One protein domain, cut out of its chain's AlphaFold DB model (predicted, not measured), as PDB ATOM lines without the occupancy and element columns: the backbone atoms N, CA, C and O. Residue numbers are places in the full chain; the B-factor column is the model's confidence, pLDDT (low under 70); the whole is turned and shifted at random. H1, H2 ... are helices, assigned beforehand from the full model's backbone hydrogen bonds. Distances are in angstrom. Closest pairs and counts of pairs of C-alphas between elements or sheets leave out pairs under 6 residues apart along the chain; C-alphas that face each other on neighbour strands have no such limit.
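AT A GLANCE: This is residues 124 to 217 of the 309 residues of the protein "Transposase_31 domain-containing protein" of Fusobacteriia bacterium 4572_132 (UniProt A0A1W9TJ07). Five helices, H2, H5, H6, H7 and H3, stand as staves round a small ring, running roughly along one long axis, with the ring left open between H2 and H3. H4 packs on H7 at one end, and short H1 sits at a corner beside H2. The printed part has 94 residues with seven named helices, H1 to H7 in order, and no named strand: all helix. It is compact and rounded, with a radius of gyration of the C-alphas of 11.9 A and spans of 30 by 26 by 18 A.

IN THESE COORDINATES: Find C-alpha 124 at (166.574, 96.168, 118.787), where H1, residues 124 to 128, begins. Next come H2, residues 133 to 142, 14.5 A long, H3, residues 146 to 153, and H4, residues 159 to 166. H5, residues 170 to 186, is the longest at 24.3 A. After H6, residues 191 to 199, look for H7, residues 206 to 214, ending at C-alpha 214 (177.218, 104.342, 127.197).

HOW THE PARTS SIT: Start at the hub, H7, which touches H3, H4 and H6. The closest C-alphas are Leu 149 and Val 214 for H3, 5.4 A, at a steep tilt of 39 degrees; Trp 160 and Lys 207 for H4, 5.3 A; Ile 197 and Met 209 for H6, 5.1 A. H6 and H7 form a helical hairpin, as do H5 and H6, with C-alphas 177 and 198 closest at 5.8 A. H2 and H5 touch at C-alphas 137 and 176, 6.2 A, and run the same way at 0 degrees, a shallow tilt. H1 touches H2 at C-alphas 127 and 135, 5.3 A. H2 and H3 are near each other. Helix packing is mostly aligned, 4 of 5 tilted pairs being shallow. Every O i to N i+4 pair is within hydrogen-bond range except in H3, with 0 of 4, where 5 of 5 O i to N i+3 pairs are.

THE WHOLE: Look to Asn 126 and Leu 192 for the farthest C-alphas, 33.1 A apart. The printed part has no cut and no long link. Confidence is low, under 70, at residues 156 to 157 and 216 to 217.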
ATOM      1  N   PHE A 124     166.799  95.046 117.863       84.00
ATOM      2  CA  PHE A 124     166.574  96.168 118.787       84.00
ATOM      3  C   PHE A 124     165.309  96.946 118.399       84.00
ATOM      4  O   PHE A 124     164.516  97.304 119.267       84.00
ATOM      5  N   GLU A 125     165.068  97.088 117.098       82.44
ATOM      6  CA  GLU A 125     163.900  97.734 116.505       82.44
ATOM      7  C   GLU A 125     162.607  96.984 116.850       82.44
ATOM      8  O   GLU A 125     161.590  97.602 117.166       82.44
ATOM      9  N   ASN A 126     162.635  95.643 116.854       84.06
ATOM     10  CA  ASN A 126     161.487  94.861 117.320       84.06
ATOM     11  C   ASN A 126     161.166  95.167 118.790       84.06
ATOM     12  O   ASN A 126     159.996  95.316 119.142       84.06
ATOM     13  N   LEU A 127     162.193  95.269 119.641       85.50
ATOM     14  CA  LEU A 127     162.043  95.480 121.084       85.50
ATOM     15  C   LEU A 127     161.573  96.888 121.446       85.50
ATOM     16  O   LEU A 127     160.845  97.045 122.426       85.50
ATOM     17  N   GLU A 128     161.954  97.891 120.657       83.62
ATOM     18  CA  GLU A 128     161.600  99.290 120.898       83.62
ATOM     19  C   GLU A 128     160.081  99.504 120.974       83.62
ATOM     20  O   GLU A 128     159.607 100.286 121.794       83.62
ATOM     21  N   SER A 129     159.311  98.744 120.190       84.00
ATOM     22  CA  SER A 129     157.849  98.866 120.116       84.00
ATOM     23  C   SER A 129     157.069  98.330 121.329       84.00
ATOM     24  O   SER A 129     155.908  98.692 121.506       84.00
ATOM     25  N   TYR A 130     157.669  97.465 122.156       84.56
ATOM     26  CA  TYR A 130     156.966  96.818 123.277       84.56
ATOM     27  C   TYR A 130     156.905  97.691 124.531       84.56
ATOM     28  O   TYR A 130     155.958  97.580 125.307       84.56
ATOM     29  N   GLU A 131     157.909  98.548 124.732       87.56
ATOM     30  CA  GLU A 131     157.935  99.566 125.788       87.56
ATOM     31  C   GLU A 131     157.637  99.025 127.213       87.56
ATOM     32  O   GLU A 131     157.091  99.735 128.062       87.56
ATOM     33  N   ASP A 132     158.027  97.779 127.509       88.50
ATOM     34  CA  ASP A 132     157.769  97.095 128.783       88.50
ATOM     35  C   ASP A 132     159.031  96.517 129.462       88.50
ATOM     36  O   ASP A 132     160.141  96.539 128.921       88.50
ATOM     37  N   LEU A 133     158.867  95.973 130.675       86.81
ATOM     38  CA  LEU A 133     159.959  95.359 131.441       86.81
ATOM     39  C   LEU A 133     160.703  94.268 130.655       86.81
ATOM     40  O   LEU A 133     161.925  94.162 130.767       86.81
ATOM     41  N   LEU A 134     159.980  93.427 129.911       85.31
ATOM     42  CA  LEU A 134     160.591  92.315 129.190       85.31
ATOM     43  C   LEU A 134     161.478  92.846 128.064       85.31
ATOM     44  O   LEU A 134     162.624  92.416 127.944       85.31
ATOM     45  N   SER A 135     160.984  93.825 127.306       89.62
ATOM     46  CA  SER A 135     161.757  94.481 126.258       89.62
ATOM     47  C   SER A 135     163.031  95.118 126.812       89.62
ATOM     48  O   SER A 135     164.106  94.890 126.265       89.62
ATOM     49  N   ALA A 136     162.946  95.796 127.963       90.00
ATOM     50  CA  ALA A 136     164.096  96.406 128.624       90.00
ATOM     51  C   ALA A 136     165.167  95.370 129.003       90.00
ATOM     52  O   ALA A 136     166.358  95.590 128.773       90.00
ATOM     53  N   ILE A 137     164.757  94.229 129.565       90.19
ATOM     54  CA  ILE A 137     165.673  93.137 129.930       90.19
ATOM     55  C   ILE A 137     166.313  92.523 128.677       90.19
ATOM     56  O   ILE A 137     167.523  92.302 128.670       90.19
ATOM     57  N   LEU A 138     165.535  92.277 127.618       87.75
ATOM     58  CA  LEU A 138     166.040  91.701 126.366       87.75
ATOM     59  C   LEU A 138     167.017  92.644 125.652       87.75
ATOM     60  O   LEU A 138     168.050  92.191 125.159       87.75
ATOM     61  N   VAL A 139     166.742  93.951 125.650       90.00
ATOM     62  CA  VAL A 139     167.659  94.979 125.138       90.00
ATOM     63  C   VAL A 139     168.991  94.933 125.892       90.00
ATOM     64  O   VAL A 139     170.049  94.910 125.266       90.00
ATOM     65  N   ILE A 140     168.955  94.877 127.227       89.50
ATOM     66  CA  ILE A 140     170.165  94.785 128.060       89.50
ATOM     67  C   ILE A 140     170.923  93.478 127.789       89.50
ATOM     68  O   ILE A 140     172.149  93.495 127.664       89.50
ATOM     69  N   ASP A 141     170.226  92.342 127.683       86.31
ATOM     70  CA  ASP A 141     170.888  91.057 127.452       86.31
ATOM     71  C   ASP A 141     171.597  90.992 126.090       86.31
ATOM     72  O   ASP A 141     172.686  90.409 126.001       86.31
ATOM     73  N   LYS A 142     171.040  91.639 125.055       85.62
ATOM     74  CA  LYS A 142     171.617  91.682 123.700       85.62
ATOM     75  C   LYS A 142     172.989  92.341 123.614       85.62
ATOM     76  O   LYS A 142     173.717  92.086 122.659       85.62
ATOM     77  N   ILE A 143     173.378  93.138 124.601       85.25
ATOM     78  CA  ILE A 143     174.678  93.816 124.634       85.25
ATOM     79  C   ILE A 143     175.732  92.821 125.104       85.25
ATOM     80  O   ILE A 143     175.853  92.558 126.300       85.25
ATOM     81  N   LYS A 144     176.505  92.228 124.194       80.81
ATOM     82  CA  LYS A 144     177.481  91.191 124.570       80.81
ATOM     83  C   LYS A 144     178.872  91.776 124.808       80.81
ATOM     84  O   LYS A 144     179.588  91.264 125.669       80.81
ATOM     85  N   GLN A 145     179.224  92.849 124.104       81.06
ATOM     86  CA  GLN A 145     180.508  93.538 124.211       81.06
ATOM     87  C   GLN A 145     180.331  95.015 124.594       81.06
ATOM     88  O   GLN A 145     179.257  95.579 124.387       81.06
ATOM     89  N   PRO A 146     181.364  95.669 125.149       78.94
ATOM     90  CA  PRO A 146     181.289  97.092 125.464       78.94
ATOM     91  C   PRO A 146     180.942  97.976 124.262       78.94
ATOM     92  O   PRO A 146     180.210  98.949 124.408       78.94
ATOM     93  N   GLU A 147     181.414  97.621 123.069       79.25
ATOM     94  CA  GLU A 147     181.140  98.353 121.832       79.25
ATOM     95  C   GLU A 147     179.641  98.335 121.480       79.25
ATOM     96  O   GLU A 147     179.121  99.315 120.944       79.25
ATOM     97  N   ASP A 148     178.913  97.279 121.872       81.88
ATOM     98  CA  ASP A 148     177.463  97.166 121.679       81.88
ATOM     99  C   ASP A 148     176.670  98.170 122.530       81.88
ATOM    100  O   ASP A 148     175.509  98.431 122.225       81.88
ATOM    101  N   LEU A 149     177.265  98.775 123.570       80.00
ATOM    102  CA  LEU A 149     176.603  99.833 124.347       80.00
ATOM    103  C   LEU A 149     176.236 101.027 123.467       80.00
ATOM    104  O   LEU A 149     175.270 101.725 123.755       80.00
ATOM    105  N   THR A 150     176.978 101.266 122.384       78.81
ATOM    106  CA  THR A 150     176.648 102.337 121.439       78.81
ATOM    107  C   THR A 150     175.296 102.118 120.761       78.81
ATOM    108  O   THR A 150     174.584 103.096 120.557       78.81
ATOM    109  N   LYS A 151     174.869 100.863 120.558       79.88
ATOM    110  CA  LYS A 151     173.548 100.511 120.000       79.88
ATOM    111  C   LYS A 151     172.393 100.957 120.894       79.88
ATOM    112  O   LYS A 151     171.300 101.231 120.421       79.88
ATOM    113  N   LEU A 152     172.630 101.126 122.198       76.81
ATOM    114  CA  LEU A 152     171.629 101.708 123.097       76.81
ATOM    115  C   LEU A 152     171.322 103.176 122.794       76.81
ATOM    116  O   LEU A 152     170.253 103.642 123.174       76.81
ATOM    117  N   LYS A 153     172.252 103.907 122.163       74.06
ATOM    118  CA  LYS A 153     172.000 105.276 121.683       74.06
ATOM    119  C   LYS A 153     171.133 105.292 120.427       74.06
ATOM    120  O   LYS A 153     170.565 106.333 120.122       74.06
ATOM    121  N   GLU A 154     171.095 104.179 119.697       73.62
ATOM    122  CA  GLU A 154     170.341 104.038 118.449       73.62
ATOM    123  C   GLU A 154     168.864 103.715 118.708       73.62
ATOM    124  O   GLU A 154     168.028 104.019 117.865       73.62
ATOM    125  N   LEU A 155     168.529 103.184 119.893       74.75
ATOM    126  CA  LEU A 155     167.147 103.108 120.374       74.75
ATOM    127  C   LEU A 155     166.547 104.517 120.431       74.75
ATOM    128  O   LEU A 155     167.212 105.449 120.899       74.75
ATOM    129  N   GLY A 156     165.294 104.682 119.999       64.88
ATOM    130  CA  GLY A 156     164.612 105.973 120.011       64.88
ATOM    131  C   GLY A 156     164.755 106.692 121.351       64.88
ATOM    132  O   GLY A 156     164.648 106.100 122.427       64.88
ATOM    133  N   GLY A 157     165.028 108.000 121.283       67.25
ATOM    134  CA  GLY A 157     165.496 108.795 122.425       67.25
ATOM    135  C   GLY A 157     164.545 108.861 123.628       67.25
ATOM    136  O   GLY A 157     164.955 109.323 124.697       67.25
ATOM    137  N   ASP A 158     163.302 108.398 123.474       83.88
ATOM    138  CA  ASP A 158     162.290 108.315 124.524       83.88
ATOM    139  C   ASP A 158     162.017 106.889 125.037       83.88
ATOM    140  O   ASP A 158     161.314 106.751 126.039       83.88
ATOM    141  N   TYR A 159     162.608 105.836 124.452       88.69
ATOM    142  CA  TYR A 159     162.358 104.435 124.825       88.69
ATOM    143  C   TYR A 159     162.479 104.215 126.339       88.69
ATOM    144  O   TYR A 159     161.538 103.777 126.999       88.69
ATOM    145  N   TRP A 160     163.598 104.629 126.939       87.44
ATOM    146  CA  TRP A 160     163.829 104.478 128.379       87.44
ATOM    147  C   TRP A 160     162.921 105.344 129.253       87.44
ATOM    148  O   TRP A 160     162.664 104.996 130.408       87.44
ATOM    149  N   GLU A 161     162.422 106.461 128.724       88.12
ATOM    150  CA  GLU A 161     161.418 107.279 129.405       88.12
ATOM    151  C   GLU A 161     160.051 106.589 129.382       88.12
ATOM    152  O   GLU A 161     159.346 106.603 130.394       88.12
ATOM    153  N   LYS A 162     159.696 105.936 128.271       90.25
ATOM    154  CA  LYS A 162     158.470 105.140 128.145       90.25
ATOM    155  C   LYS A 162     158.504 103.891 129.020       90.25
ATOM    156  O   LYS A 162     157.550 103.681 129.765       90.25
ATOM    157  N   ILE A 163     159.625 103.157 129.059       90.69
ATOM    158  CA  ILE A 163     159.832 102.072 130.037       90.69
ATOM    159  C   ILE A 163     159.556 102.598 131.444       90.69
ATOM    160  O   ILE A 163     158.731 102.047 132.165       90.69
ATOM    161  N   ASN A 164     160.191 103.706 131.832       88.81
ATOM    162  CA  ASN A 164     160.039 104.259 133.176       88.81
ATOM    163  C   ASN A 164     158.583 104.637 133.515       88.81
ATOM    164  O   ASN A 164     158.190 104.523 134.672       88.81
ATOM    165  N   LYS A 165     157.782 105.058 132.522       88.50
ATOM    166  CA  LYS A 165     156.339 105.332 132.676       88.50
ATOM    167  C   LYS A 165     155.493 104.058 132.792       88.50
ATOM    168  O   LYS A 165     154.504 104.066 133.519       88.50
ATOM    169  N   ASN A 166     155.865 102.991 132.085       89.25
ATOM    170  CA  ASN A 166     155.100 101.741 132.015       89.25
ATOM    171  C   ASN A 166     155.430 100.750 133.143       89.25
ATOM    172  O   ASN A 166     154.671  99.806 133.383       89.25
ATOM    173  N   ILE A 167     156.539 100.959 133.856       88.12
ATOM    174  CA  ILE A 167     156.920 100.154 135.016       88.12
ATOM    175  C   ILE A 167     155.936 100.371 136.170       88.12
ATOM    176  O   ILE A 167     155.694 101.488 136.627       88.12
ATOM    177  N   LYS A 168     155.378  99.271 136.681       85.69
ATOM    178  CA  LYS A 168     154.239  99.295 137.610       85.69
ATOM    179  C   LYS A 168     154.650  99.408 139.070       85.69
ATOM    180  O   LYS A 168     153.853  99.824 139.908       85.69
ATOM    181  N   ASN A 169     155.846  98.938 139.416       87.38
ATOM    182  CA  ASN A 169     156.289  98.851 140.803       87.38
ATOM    183  C   ASN A 169     157.819  98.776 140.928       87.38
ATOM    184  O   ASN A 169     158.543  98.493 139.976       87.38
ATOM    185  N   ARG A 170     158.305  98.972 142.156       86.88
ATOM    186  CA  ARG A 170     159.736  98.944 142.486       86.88
ATOM    187  C   ARG A 170     160.426  97.614 142.155       86.88
ATOM    188  O   ARG A 170     161.591  97.638 141.778       86.88
ATOM    189  N   ARG A 171     159.724  96.480 142.239       86.56
ATOM    190  CA  ARG A 171     160.309  95.161 141.928       86.56
ATOM    191  C   ARG A 171     160.636  95.017 140.444       86.56
ATOM    192  O   ARG A 171     161.590  94.342 140.081       86.56
ATOM    193  N   GLU A 172     159.852  95.642 139.570       87.50
ATOM    194  CA  GLU A 172     160.147  95.669 138.135       87.50
ATOM    195  C   GLU A 172     161.380  96.539 137.837       87.50
ATOM    196  O   GLU A 172     162.238  96.122 137.063       87.50
ATOM    197  N   LEU A 173     161.546  97.680 138.523       88.06
ATOM    198  CA  LEU A 173     162.787  98.467 138.456       88.06
ATOM    199  C   LEU A 173     164.001  97.673 138.961       88.06
ATOM    200  O   LEU A 173     165.068  97.728 138.352       88.06
ATOM    201  N   GLU A 174     163.846  96.919 140.052       89.75
ATOM    202  CA  GLU A 174     164.901  96.057 140.606       89.75
ATOM    203  C   GLU A 174     165.393  95.031 139.578       89.75
ATOM    204  O   GLU A 174     166.600  94.869 139.424       89.75
ATOM    205  N   LYS A 175     164.497  94.440 138.782       90.25
ATOM    206  CA  LYS A 175     164.879  93.517 137.699       90.25
ATOM    207  C   LYS A 175     165.696  94.189 136.592       90.25
ATOM    208  O   LYS A 175     166.653  93.598 136.099       90.25
ATOM    209  N   ILE A 176     165.359  95.427 136.218       91.44
ATOM    210  CA  ILE A 176     166.161  96.207 135.255       91.44
ATOM    211  C   ILE A 176     167.550  96.495 135.840       91.44
ATOM    212  O   ILE A 176     168.558  96.334 135.151       91.44
ATOM    213  N   ALA A 177     167.619  96.883 137.117       91.94
ATOM    214  CA  ALA A 177     168.879  97.118 137.818       91.94
ATOM    215  C   ALA A 177     169.747  95.851 137.898       91.94
ATOM    216  O   ALA A 177     170.955  95.918 137.674       91.94
ATOM    217  N   GLU A 178     169.151  94.696 138.190       93.19
ATOM    218  CA  GLU A 178     169.837  93.403 138.218       93.19
ATOM    219  C   GLU A 178     170.406  93.043 136.844       93.19
ATOM    220  O   GLU A 178     171.605  92.765 136.740       93.19
ATOM    221  N   ALA A 179     169.584  93.124 135.792       91.56
ATOM    222  CA  ALA A 179     170.007  92.862 134.419       91.56
ATOM    223  C   ALA A 179     171.165  93.783 134.006       91.56
ATOM    224  O   ALA A 179     172.203  93.313 133.531       91.56
ATOM    225  N   MET A 180     171.039  95.091 134.259       91.06
ATOM    226  CA  MET A 180     172.099  96.053 133.958       91.06
ATOM    227  C   MET A 180     173.366  95.772 134.778       91.06
ATOM    228  O   MET A 180     174.472  95.830 134.251       91.06
ATOM    229  N   ASN A 181     173.253  95.433 136.062       92.81
ATOM    230  CA  ASN A 181     174.422  95.145 136.892       92.81
ATOM    231  C   ASN A 181     175.173  93.895 136.405       92.81
ATOM    232  O   ASN A 181     176.408  93.883 136.426       92.81
ATOM    233  N   LEU A 182     174.453  92.867 135.944       91.06
ATOM    234  CA  LEU A 182     175.047  91.687 135.312       91.06
ATOM    235  C   LEU A 182     175.766  92.051 134.011       91.06
ATOM    236  O   LEU A 182     176.913  91.638 133.831       91.06
ATOM    237  N   LEU A 183     175.146  92.871 133.157       89.94
ATOM    238  CA  LEU A 183     175.779  93.397 131.947       89.94
ATOM    239  C   LEU A 183     177.071  94.151 132.280       89.94
ATOM    240  O   LEU A 183     178.135  93.803 131.775       89.94
ATOM    241  N   LEU A 184     177.000  95.146 133.165       88.81
ATOM    242  CA  LEU A 184     178.145  95.972 133.544       88.81
ATOM    243  C   LEU A 184     179.274  95.133 134.161       88.81
ATOM    244  O   LEU A 184     180.452  95.405 133.936       88.81
ATOM    245  N   LYS A 185     178.932  94.089 134.926       89.25
ATOM    246  CA  LYS A 185     179.909  93.123 135.442       89.25
ATOM    247  C   LYS A 185     180.549  92.314 134.307       89.25
ATOM    248  O   LYS A 185     181.762  92.137 134.330       89.25
ATOM    249  N   ARG A 186     179.761  91.859 133.325       86.38
ATOM    250  CA  ARG A 186     180.225  91.105 132.144       86.38
ATOM    251  C   ARG A 186     181.210  91.911 131.294       86.38
ATOM    252  O   ARG A 186     182.194  91.348 130.831       86.38
ATOM    253  N   ILE A 187     180.994  93.218 131.150       83.81
ATOM    254  CA  ILE A 187     181.901  94.124 130.421       83.81
ATOM    255  C   ILE A 187     183.007  94.741 131.303       83.81
ATOM    256  O   ILE A 187     183.685  95.674 130.879       83.81
ATOM    257  N   ASN A 188     183.223  94.209 132.514       82.75
ATOM    258  CA  ASN A 188     184.286  94.596 133.452       82.75
ATOM    259  C   ASN A 188     184.240  96.046 133.984       82.75
ATOM    260  O   ASN A 188     185.274  96.604 134.350       82.75
ATOM    261  N   VAL A 189     183.055  96.648 134.120       83.62
ATOM    262  CA  VAL A 189     182.900  97.958 134.784       83.62
ATOM    263  C   VAL A 189     183.226  97.836 136.274       83.62
ATOM    264  O   VAL A 189     182.772  96.894 136.929       83.62
ATOM    265  N   SER A 190     183.973  98.785 136.850       84.25
ATOM    266  CA  SER A 190     184.375  98.759 138.269       84.25
ATOM    267  C   SER A 190     183.174  98.773 139.228       84.25
ATOM    268  O   SER A 190     182.111  99.313 138.926       84.25
ATOM    269  N   LYS A 191     183.320  98.199 140.433       88.44
ATOM    270  CA  LYS A 191     182.219  98.134 141.417       88.44
ATOM    271  C   LYS A 191     181.656  99.520 141.762       88.44
ATOM    272  O   LYS A 191     180.440  99.650 141.888       88.44
ATOM    273  N   LEU A 192     182.527 100.519 141.909       86.38
ATOM    274  CA  LEU A 192     182.137 101.889 142.242       86.38
ATOM    275  C   LEU A 192     181.303 102.517 141.118       86.38
ATOM    276  O   LEU A 192     180.244 103.080 141.382       86.38
ATOM    277  N   GLU A 193     181.738 102.361 139.867       86.50
ATOM    278  CA  GLU A 193     181.008 102.876 138.705       86.50
ATOM    279  C   GLU A 193     179.667 102.163 138.515       86.50
ATOM    280  O   GLU A 193     178.641 102.821 138.344       86.50
ATOM    281  N   ARG A 194     179.623 100.833 138.683       90.69
ATOM    282  CA  ARG A 194     178.351 100.092 138.653       90.69
ATOM    283  C   ARG A 194     177.357 100.627 139.678       90.69
ATOM    284  O   ARG A 194     176.199 100.835 139.340       90.69
ATOM    285  N   GLN A 195     177.790 100.892 140.910       91.75
ATOM    286  CA  GLN A 195     176.910 101.443 141.945       91.75
ATOM    287  C   GLN A 195     176.356 102.821 141.565       91.75
ATOM    288  O   GLN A 195     175.166 103.069 141.770       91.75
ATOM    289  N   LYS A 196     177.180 103.696 140.973       90.69
ATOM    290  CA  LYS A 196     176.731 105.007 140.481       90.69
ATOM    291  C   LYS A 196     175.710 104.869 139.352       90.69
ATOM    292  O   LYS A 196     174.666 105.516 139.402       90.69
ATOM    293  N   ILE A 197     175.992 104.018 138.362       90.25
ATOM    294  CA  ILE A 197     175.111 103.781 137.211       90.25
ATOM    295  C   ILE A 197     173.765 103.226 137.694       90.25
ATOM    296  O   ILE A 197     172.731 103.865 137.487       90.25
ATOM    297  N   ILE A 198     173.783 102.107 138.427       92.94
ATOM    298  CA  ILE A 198     172.585 101.418 138.929       92.94
ATOM    299  C   ILE A 198     171.778 102.283 139.904       92.94
ATOM    300  O   ILE A 198     170.549 102.223 139.911       92.94
ATOM    301  N   GLY A 199     172.435 103.153 140.677       91.25
ATOM    302  CA  GLY A 199     171.766 104.102 141.569       91.25
ATOM    303  C   GLY A 199     170.726 104.987 140.870       91.25
ATOM    304  O   GLY A 199     169.755 105.405 141.501       91.25
ATOM    305  N   ASN A 200     170.870 105.233 139.562       90.00
ATOM    306  CA  ASN A 200     169.885 105.986 138.786       90.00
ATOM    307  C   ASN A 200     168.561 105.234 138.588       90.00
ATOM    308  O   ASN A 200     167.520 105.889 138.526       90.00
ATOM    309  N   VAL A 201     168.564 103.897 138.552       88.06
ATOM    310  CA  VAL A 201     167.338 103.085 138.429       88.06
ATOM    311  C   VAL A 201     166.429 103.302 139.624       88.06
ATOM    312  O   VAL A 201     165.248 103.594 139.470       88.06
ATOM    313  N   TYR A 202     167.000 103.247 140.829       84.25
ATOM    314  CA  TYR A 202     166.256 103.437 142.074       84.25
ATOM    315  C   TYR A 202     165.725 104.863 142.260       84.25
ATOM    316  O   TYR A 202     164.872 105.092 143.113       84.25
ATOM    317  N   GLN A 203     166.211 105.813 141.460       85.75
ATOM    318  CA  GLN A 203     165.728 107.193 141.414       85.75
ATOM    319  C   GLN A 203     164.731 107.424 140.265       85.75
ATOM    320  O   GLN A 203     164.376 108.568 139.998       85.75
ATOM    321  N   GLY A 204     164.308 106.368 139.557       82.62
ATOM    322  CA  GLY A 204     163.410 106.469 138.402       82.62
ATOM    323  C   GLY A 204     164.039 107.195 137.209       82.62
ATOM    324  O   GLY A 204     163.333 107.796 136.407       82.62
ATOM    325  N   ARG A 205     165.374 107.202 137.104       87.31
ATOM    326  CA  ARG A 205     166.124 107.883 136.038       87.31
ATOM    327  C   ARG A 205     166.765 106.866 135.101       87.31
ATOM    328  O   ARG A 205     167.986 106.846 134.955       87.31
ATOM    329  N   LEU A 206     165.943 106.022 134.474       88.31
ATOM    330  CA  LEU A 206     166.424 104.990 133.549       88.31
ATOM    331  C   LEU A 206     167.284 105.594 132.436       88.31
ATOM    332  O   LEU A 206     168.428 105.185 132.290       88.31
ATOM    333  N   LYS A 207     166.816 106.642 131.750       87.38
ATOM    334  CA  LYS A 207     167.592 107.334 130.706       87.38
ATOM    335  C   LYS A 207     169.006 107.718 131.161       87.38
ATOM    336  O   LYS A 207     169.975 107.387 130.490       87.38
ATOM    337  N   LYS A 208     169.134 108.309 132.353       87.19
ATOM    338  CA  LYS A 208     170.433 108.692 132.923       87.19
ATOM    339  C   LYS A 208     171.316 107.485 133.249       87.19
ATOM    340  O   LYS A 208     172.529 107.567 133.084       87.19
ATOM    341  N   MET A 209     170.735 106.371 133.708       89.38
ATOM    342  CA  MET A 209     171.480 105.115 133.862       89.38
ATOM    343  C   MET A 209     172.109 104.707 132.526       89.38
ATOM    344  O   MET A 209     173.299 104.405 132.492       89.38
ATOM    345  N   PHE A 210     171.325 104.717 131.444       85.75
ATOM    346  CA  PHE A 210     171.811 104.345 130.116       85.75
ATOM    347  C   PHE A 210     172.862 105.312 129.599       85.75
ATOM    348  O   PHE A 210     173.934 104.863 129.219       85.75
ATOM    349  N   GLU A 211     172.617 106.619 129.655       84.62
ATOM    350  CA  GLU A 211     173.600 107.633 129.256       84.62
ATOM    351  C   GLU A 211     174.942 107.404 129.965       84.62
ATOM    352  O   GLU A 211     175.975 107.306 129.308       84.62
ATOM    353  N   MET A 212     174.935 107.212 131.290       84.88
ATOM    354  CA  MET A 212     176.158 106.921 132.045       84.88
ATOM    355  C   MET A 212     176.812 105.593 131.646       84.88
ATOM    356  O   MET A 212     178.037 105.513 131.617       84.88
ATOM    357  N   ALA A 213     176.023 104.563 131.332       83.56
ATOM    358  CA  ALA A 213     176.547 103.286 130.862       83.56
ATOM    359  C   ALA A 213     177.203 103.406 129.477       83.56
ATOM    360  O   ALA A 213     178.262 102.829 129.274       83.56
ATOM    361  N   VAL A 214     176.630 104.173 128.539       77.56
ATOM    362  CA  VAL A 214     177.218 104.342 127.197       77.56
ATOM    363  C   VAL A 214     178.409 105.302 127.198       77.56
ATOM    364  O   VAL A 214     179.327 105.153 126.396       77.56
ATOM    365  N   HIS A 215     178.413 106.294 128.088       73.00
ATOM    366  CA  HIS A 215     179.565 107.176 128.297       73.00
ATOM    367  C   HIS A 215     180.690 106.521 129.104       73.00
ATOM    368  O   HIS A 215     181.736 107.142 129.283       73.00
ATOM    369  N   TYR A 216     180.505 105.283 129.567       65.69
ATOM    370  CA  TYR A 216     181.590 104.481 130.106       65.69
ATOM    371  C   TYR A 216     182.561 104.125 128.970       65.69
ATOM    372  O   TYR A 216     182.415 103.107 128.293       65.69
ATOM    373  N   ASP A 217     183.534 105.004 128.733       59.72
ATOM    374  CA  ASP A 217     184.576 104.800 127.737       59.72
ATOM    375  C   ASP A 217     185.516 103.677 128.200       59.72
ATOM    376  O   ASP A 217     186.372 103.816 129.086       59.72
TER     377      ASP A 217